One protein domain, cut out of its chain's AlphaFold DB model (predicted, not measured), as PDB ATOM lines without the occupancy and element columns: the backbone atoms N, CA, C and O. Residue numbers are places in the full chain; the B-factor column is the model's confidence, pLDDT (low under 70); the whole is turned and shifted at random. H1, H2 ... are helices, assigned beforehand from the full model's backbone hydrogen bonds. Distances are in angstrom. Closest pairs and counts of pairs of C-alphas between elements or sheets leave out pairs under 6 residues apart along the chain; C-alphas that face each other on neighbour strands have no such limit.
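What this domain is: This is residues 103 to 157 of the 157 residues of the protein "Hypothetical protein" of Rotaria magnacalcarata (UniProt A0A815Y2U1). One long helix, H4, makes one side of a loose, open loop of chain, and the short helices H1 and H2 make the other side, with few contacts between the two sides. The chain turns back through H3 at one end of the loop, where residues 119 to 124 stick out, and the tail of residues 150 to 157 sticks out at the other end. The printed part has 55 residues with four named helices, in the order H1, H2, H3, H4, and no named strand; its class is all helix. It is loose, with a radius of gyration of the C-alphas of 13.8 A, and spans 44 by 20 by 17 A.

How they stand to each other: H1, residues 107 to 110, and H2, residues 112 to 118, touch only at the corner by their tight link; their closest C-alphas, of Ile 108 and Leu 114, are 5.0 A apart. H3, residues 122 to 125, is close to H2 but not clearly touching, with the C-alphas of Trp 117 and Lys 125 closest at 6.2 A. H4, residues 132 to 151, only just touches H1, with 3 pairs of C-alphas within 8 A, and with its residues 138 to 142 alone; the closest are Val 107 and Tyr 141, 7.1 A between C-alphas. H2 and H4 are close but not clearly touching, about perpendicular at 73 degrees, with the C-alphas of Phe 113 and Ser 134 closest at 6.2 A. H3 is apart from H1 and from H4. In H2 and H4 every O i to N i+4 pair is within hydrogen-bond range; H1 and H3 are too short for such a pair, and their one O i to N i+3 pair is within range in H3 but not in H1.

Where its parts are: H1 begins at C-alpha 107, (42.524, 12.273, -42.434), and is 5.2 A long. H2 is 10.0 A long and H3 5.5 A. H4 runs 27.6 A, from C-alpha 132 at (48.729, 26.502, -36.285) to C-alpha 151 at (29.820, 8.185, -28.153).

The domain as a whole: The C-alphas of Asn 123 and Pro 154 are the two farthest apart, at 44.4 A. The printed part has no cut and no long link. Its mean pLDDT is 83.1, and residues 151 to 157 are under 70.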
ATOM      1  N   TYR A 103      39.918   3.895 -36.947       79.44
ATOM      2  CA  TYR A 103      40.416   4.151 -38.299       79.44
ATOM      3  C   TYR A 103      40.446   5.655 -38.558       79.44
ATOM      4  O   TYR A 103      39.440   6.336 -38.379       79.44
ATOM      5  N   ASN A 104      41.611   6.177 -38.937       85.50
ATOM      6  CA  ASN A 104      41.831   7.602 -39.225       85.50
ATOM      7  C   ASN A 104      42.518   7.799 -40.582       85.50
ATOM      8  O   ASN A 104      43.130   8.835 -40.836       85.50
ATOM      9  N   ASP A 105      42.462   6.781 -41.430       83.19
ATOM     10  CA  ASP A 105      43.132   6.721 -42.725       83.19
ATOM     11  C   ASP A 105      42.652   7.844 -43.656       83.19
ATOM     12  O   ASP A 105      43.448   8.378 -44.420       83.19
ATOM     13  N   PHE A 106      41.396   8.277 -43.486       84.06
ATOM     14  CA  PHE A 106      40.767   9.347 -44.262       84.06
ATOM     15  C   PHE A 106      41.178  10.770 -43.861       84.06
ATOM     16  O   PHE A 106      40.707  11.740 -44.449       84.06
ATOM     17  N   VAL A 107      42.074  10.940 -42.878       89.88
ATOM     18  CA  VAL A 107      42.524  12.273 -42.434       89.88
ATOM     19  C   VAL A 107      43.131  13.091 -43.577       89.88
ATOM     20  O   VAL A 107      43.049  14.317 -43.575       89.88
ATOM     21  N   ILE A 108      43.744  12.423 -44.559       90.19
ATOM     22  CA  ILE A 108      44.356  13.080 -45.712       90.19
ATOM     23  C   ILE A 108      43.282  13.618 -46.660       90.19
ATOM     24  O   ILE A 108      43.421  14.738 -47.145       90.19
ATOM     25  N   GLU A 109      42.223  12.851 -46.918       88.19
ATOM     26  CA  GLU A 109      41.111  13.252 -47.777       88.19
ATOM     27  C   GLU A 109      40.182  14.275 -47.110       88.19
ATOM     28  O   GLU A 109      39.705  15.196 -47.776       88.19
ATOM     29  N   ASP A 110      39.937  14.132 -45.808       87.31
ATOM     30  CA  ASP A 110      38.933  14.909 -45.079       87.31
ATOM     31  C   ASP A 110      39.452  16.270 -44.591       87.31
ATOM     32  O   ASP A 110      38.672  17.214 -44.438       87.31
ATOM     33  N   VAL A 111      40.760  16.406 -44.340       90.00
ATOM     34  CA  VAL A 111      41.358  17.674 -43.894       90.00
ATOM     35  C   VAL A 111      41.793  18.499 -45.112       90.00
ATOM     36  O   VAL A 111      42.726  18.093 -45.813       90.00
ATOM     37  N   PRO A 112      41.215  19.696 -45.354       90.75
ATOM     38  CA  PRO A 112      41.468  20.473 -46.571       90.75
ATOM     39  C   PRO A 112      42.944  20.783 -46.827       90.75
ATOM     40  O   PRO A 112      43.409  20.705 -47.967       90.75
ATOM     41  N   PHE A 113      43.700  21.119 -45.776       92.00
ATOM     42  CA  PHE A 113      45.137  21.356 -45.892       92.00
ATOM     43  C   PHE A 113      45.886  20.117 -46.410       92.00
ATOM     44  O   PHE A 113      46.712  20.233 -47.319       92.00
ATOM     45  N   LEU A 114      45.585  18.935 -45.863       93.75
ATOM     46  CA  LEU A 114      46.250  17.685 -46.232       93.75
ATOM     47  C   LEU A 114      45.841  17.237 -47.636       93.75
ATOM     48  O   LEU A 114      46.714  16.892 -48.433       93.75
ATOM     49  N   LEU A 115      44.557  17.356 -47.980       93.31
ATOM     50  CA  LEU A 115      44.056  17.060 -49.318       93.31
ATOM     51  C   LEU A 115      44.753  17.935 -50.364       93.31
ATOM     52  O   LEU A 115      45.283  17.422 -51.350       93.31
ATOM     53  N   ASN A 116      44.838  19.246 -50.129       92.69
ATOM     54  CA  ASN A 116      45.546  20.158 -51.027       92.69
ATOM     55  C   ASN A 116      47.034  19.807 -51.141       92.69
ATOM     56  O   ASN A 116      47.582  19.821 -52.244       92.69
ATOM     57  N   TRP A 117      47.678  19.436 -50.031       94.62
ATOM     58  CA  TRP A 117      49.070  18.987 -50.025       94.62
ATOM     59  C   TRP A 117      49.291  17.737 -50.896       94.62
ATOM     60  O   TRP A 117      50.339  17.608 -51.537       94.62
ATOM     61  N   THR A 118      48.309  16.831 -51.009       94.38
ATOM     62  CA  THR A 118      48.429  15.663 -51.903       94.38
ATOM     63  C   THR A 118      48.509  16.036 -53.384       94.38
ATOM     64  O   THR A 118      49.270  15.391 -54.111       94.38
ATOM     65  N   HIS A 119      47.824  17.103 -53.806       95.25
ATOM     66  CA  HIS A 119      47.719  17.535 -55.205       95.25
ATOM     67  C   HIS A 119      48.866  18.437 -55.686       95.25
ATOM     68  O   HIS A 119      48.923  18.786 -56.862       95.25
ATOM     69  N   MET A 120      49.773  18.841 -54.797       95.56
ATOM     70  CA  MET A 120      50.886  19.731 -55.140       95.56
ATOM     71  C   MET A 120      52.050  19.005 -55.815       95.56
ATOM     72  O   MET A 120      52.276  17.812 -55.606       95.56
ATOM     73  N   GLU A 121      52.862  19.756 -56.555       95.94
ATOM     74  CA  GLU A 121      54.112  19.249 -57.119       95.94
ATOM     75  C   GLU A 121      55.132  18.929 -56.020       95.94
ATOM     76  O   GLU A 121      55.221  19.632 -55.010       95.94
ATOM     77  N   TRP A 122      55.958  17.897 -56.232       93.44
ATOM     78  CA  TRP A 122      56.902  17.385 -55.224       93.44
ATOM     79  C   TRP A 122      57.741  18.483 -54.560       93.44
ATOM     80  O   TRP A 122      57.846  18.532 -53.339       93.44
ATOM     81  N   ASN A 123      58.294  19.403 -55.350       94.75
ATOM     82  CA  ASN A 123      59.148  20.472 -54.829       94.75
ATOM     83  C   ASN A 123      58.373  21.522 -54.018       94.75
ATOM     84  O   ASN A 123      58.956  22.156 -53.146       94.75
ATOM     85  N   GLN A 124      57.076  21.705 -54.280       92.62
ATOM     86  CA  GLN A 124      56.232  22.667 -53.564       92.62
ATOM     87  C   GLN A 124      55.785  22.120 -52.205       92.62
ATOM     88  O   GLN A 124      55.768  22.868 -51.227       92.62
ATOM     89  N   LYS A 125      55.509  20.811 -52.114       93.12
ATOM     90  CA  LYS A 125      55.063  20.133 -50.881       93.12
ATOM     91  C   LYS A 125      55.958  20.411 -49.677       93.12
ATOM     92  O   LYS A 125      55.460  20.582 -48.570       93.12
ATOM     93  N   TRP A 126      57.270  20.461 -49.902       91.00
ATOM     94  CA  TRP A 126      58.275  20.637 -48.850       91.00
ATOM     95  C   TRP A 126      58.538  22.100 -48.474       91.00
ATOM     96  O   TRP A 126      59.257  22.358 -47.514       91.00
ATOM     97  N   THR A 127      57.972  23.055 -49.220       92.62
ATOM     98  CA  THR A 127      58.090  24.496 -48.930       92.62
ATOM     99  C   THR A 127      56.944  25.044 -48.085       92.62
ATOM    100  O   THR A 127      57.022  26.177 -47.617       92.62
ATOM    101  N   LEU A 128      55.882  24.260 -47.894       92.00
ATOM    102  CA  LEU A 128      54.721  24.667 -47.115       92.00
ATOM    103  C   LEU A 128      54.984  24.595 -45.620       92.00
ATOM    104  O   LEU A 128      55.513  23.613 -45.100       92.00
ATOM    105  N   GLU A 129      54.533  25.631 -44.927       94.00
ATOM    106  CA  GLU A 129      54.494  25.649 -43.478       94.00
ATOM    107  C   GLU A 129      53.230  24.946 -42.979       94.00
ATOM    108  O   GLU A 129      52.118  25.232 -43.428       94.00
ATOM    109  N   PHE A 130      53.393  24.036 -42.017       94.31
ATOM    110  CA  PHE A 130      52.266  23.466 -41.289       94.31
ATOM    111  C   PHE A 130      51.830  24.451 -40.201       94.31
ATOM    112  O   PHE A 130      52.387  24.470 -39.096       94.31
ATOM    113  N   THR A 131      50.875  25.312 -40.552       95.50
ATOM    114  CA  THR A 131      50.420  26.425 -39.712       95.50
ATOM    115  C   THR A 131      49.696  25.936 -38.457       95.50
ATOM    116  O   THR A 131      49.297  24.773 -38.341       95.50
ATOM    117  N   ASP A 132      49.500  26.830 -37.489       96.19
ATOM    118  CA  ASP A 132      48.729  26.502 -36.285       96.19
ATOM    119  C   ASP A 132      47.247  26.233 -36.579       96.19
ATOM    120  O   ASP A 132      46.628  25.428 -35.885       96.19
ATOM    121  N   GLU A 133      46.706  26.828 -37.646       93.50
ATOM    122  CA  GLU A 133      45.363  26.532 -38.150       93.50
ATOM    123  C   GLU A 133      45.282  25.096 -38.683       93.50
ATOM    124  O   GLU A 133      44.453  24.319 -38.218       93.50
ATOM    125  N   SER A 134      46.214  24.681 -39.547       92.81
ATOM    126  CA  SER A 134      46.250  23.306 -40.064       92.81
ATOM    127  C   SER A 134      46.488  22.272 -38.957       92.81
ATOM    128  O   SER A 134      45.877  21.202 -38.950       92.81
ATOM    129  N   LYS A 135      47.321  22.593 -37.956       94.62
ATOM    130  CA  LYS A 135      47.464  21.763 -36.744       94.62
ATOM    131  C   LYS A 135      46.148  21.634 -35.985       94.62
ATOM    132  O   LYS A 135      45.876  20.569 -35.431       94.62
ATOM    133  N   TYR A 136      45.377  22.715 -35.886       91.88
ATOM    134  CA  TYR A 136      44.089  22.709 -35.205       91.88
ATOM    135  C   TYR A 136      43.074  21.842 -35.953       91.88
ATOM    136  O   TYR A 136      42.465  20.985 -35.320       91.88
ATOM    137  N   GLU A 137      42.965  21.978 -37.277       89.44
ATOM    138  CA  GLU A 137      42.089  21.146 -38.116       89.44
ATOM    139  C   GLU A 137      42.365  19.650 -37.923       89.44
ATOM    140  O   GLU A 137      41.453  18.883 -37.616       89.44
ATOM    141  N   VAL A 138      43.635  19.241 -38.001       92.62
ATOM    142  CA  VAL A 138      44.035  17.839 -37.801       92.62
ATOM    143  C   VAL A 138      43.696  17.353 -36.388       92.62
ATOM    144  O   VAL A 138      43.183  16.249 -36.213       92.62
ATOM    145  N   LYS A 139      43.940  18.169 -35.353       91.69
ATOM    146  CA  LYS A 139      43.585  17.813 -33.967       91.69
ATOM    147  C   LYS A 139      42.078  17.649 -33.782       91.69
ATOM    148  O   LYS A 139      41.664  16.713 -33.103       91.69
ATOM    149  N   GLN A 140      41.286  18.553 -34.355       87.56
ATOM    150  CA  GLN A 140      39.827  18.475 -34.303       87.56
ATOM    151  C   GLN A 140      39.326  17.223 -35.017       87.56
ATOM    152  O   GLN A 140      38.484  16.528 -34.463       87.56
ATOM    153  N   TYR A 141      39.894  16.887 -36.179       88.50
ATOM    154  CA  TYR A 141      39.560  15.661 -36.897       88.50
ATOM    155  C   TYR A 141      39.753  14.414 -36.024       88.50
ATOM    156  O   TYR A 141      38.804  13.669 -35.797       88.50
ATOM    157  N   TYR A 142      40.951  14.226 -35.456       86.69
ATOM    158  CA  TYR A 142      41.228  13.072 -34.594       86.69
ATOM    159  C   TYR A 142      40.336  13.032 -33.352       86.69
ATOM    160  O   TYR A 142      39.875  11.961 -32.960       86.69
ATOM    161  N   PHE A 143      40.101  14.185 -32.718       85.81
ATOM    162  CA  PHE A 143      39.249  14.258 -31.535       85.81
ATOM    163  C   PHE A 143      37.799  13.897 -31.861       85.81
ATOM    164  O   PHE A 143      37.223  13.064 -31.168       85.81
ATOM    165  N   ASN A 144      37.234  14.483 -32.917       80.88
ATOM    166  CA  ASN A 144      35.856  14.236 -33.325       80.88
ATOM    167  C   ASN A 144      35.671  12.787 -33.769       80.88
ATOM    168  O   ASN A 144      34.766  12.130 -33.276       80.88
ATOM    169  N   ASN A 145      36.573  12.252 -34.597       79.69
ATOM    170  CA  ASN A 145      36.498  10.860 -35.034       79.69
ATOM    171  C   ASN A 145      36.593   9.886 -33.847       79.69
ATOM    172  O   ASN A 145      35.849   8.913 -33.772       79.69
ATOM    173  N   TYR A 146      37.454  10.169 -32.861       82.19
ATOM    174  CA  TYR A 146      37.492   9.400 -31.616       82.19
ATOM    175  C   TYR A 146      36.183   9.534 -30.824       82.19
ATOM    176  O   TYR A 146      35.613   8.530 -30.403       82.19
ATOM    177  N   ALA A 147      35.691  10.755 -30.608       76.75
ATOM    178  CA  ALA A 147      34.469  10.996 -29.849       76.75
ATOM    179  C   ALA A 147      33.262  10.312 -30.504       76.75
ATOM    180  O   ALA A 147      32.582   9.544 -29.837       76.75
ATOM    181  N   GLU A 148      33.053  10.485 -31.809       72.56
ATOM    182  CA  GLU A 148      31.986   9.831 -32.573       72.56
ATOM    183  C   GLU A 148      32.090   8.304 -32.503       72.56
ATOM    184  O   GLU A 148      31.093   7.622 -32.241       72.56
ATOM    185  N   HIS A 149      33.308   7.763 -32.639       73.56
ATOM    186  CA  HIS A 149      33.551   6.333 -32.486       73.56
ATOM    187  C   HIS A 149      33.133   5.832 -31.096       73.56
ATOM    188  O   HIS A 149      32.574   4.748 -30.993       73.56
ATOM    189  N   TRP A 150      33.353   6.575 -30.011       71.81
ATOM    190  CA  TRP A 150      33.063   6.091 -28.648       71.81
ATOM    191  C   TRP A 150      31.737   6.592 -28.045       71.81
ATOM    192  O   TRP A 150      31.280   6.018 -27.060       71.81
ATOM    193  N   GLU A 151      31.086   7.602 -28.629       61.09
ATOM    194  CA  GLU A 151      29.820   8.185 -28.153       61.09
ATOM    195  C   GLU A 151      28.572   7.494 -28.746       61.09
ATOM    196  O   GLU A 151      27.522   7.485 -28.104       61.09
ATOM    197  N   ARG A 152      28.679   6.893 -29.946       57.69
ATOM    198  CA  ARG A 152      27.686   6.038 -30.649       57.69
ATOM    199  C   ARG A 152      26.213   6.166 -30.215       57.69
ATOM    200  O   ARG A 152      25.578   5.210 -29.764       57.69
ATOM    201  N   ARG A 153      25.617   7.330 -30.492       34.31
ATOM    202  CA  ARG A 153      24.190   7.419 -30.863       34.31
ATOM    203  C   ARG A 153      24.023   6.965 -32.324       34.31
ATOM    204  O   ARG A 153      24.993   7.063 -33.072       34.31
ATOM    205  N   PRO A 154      22.850   6.437 -32.732       38.03
ATOM    206  CA  PRO A 154      22.644   5.926 -34.090       38.03
ATOM    207  C   PRO A 154      23.057   6.968 -35.131       38.03
ATOM    208  O   PRO A 154      22.656   8.128 -35.034       38.03
ATOM    209  N   GLU A 155      23.873   6.536 -36.091       38.47
ATOM    210  CA  GLU A 155      24.413   7.369 -37.161       38.47
ATOM    211  C   GLU A 155      23.264   8.019 -37.943       38.47
ATOM    212  O   GLU A 155      22.531   7.359 -38.678       38.47
ATOM    213  N   MET A 156      23.093   9.326 -37.773       31.39
ATOM    214  CA  MET A 156      22.252  10.154 -38.630       31.39
ATOM    215  C   MET A 156      23.174  11.161 -39.309       31.39
ATOM    216  O   MET A 156      23.873  11.911 -38.629       31.39
ATOM    217  N   LYS A 157      23.170  11.159 -40.643       34.00
ATOM    218  CA  LYS A 157      23.506  12.361 -41.410       34.00
ATOM    219  C   LYS A 157      22.354  13.352 -41.343       34.00
ATOM    220  O   LYS A 157      21.193  12.880 -41.314       34.00
TER     221      LYS A 157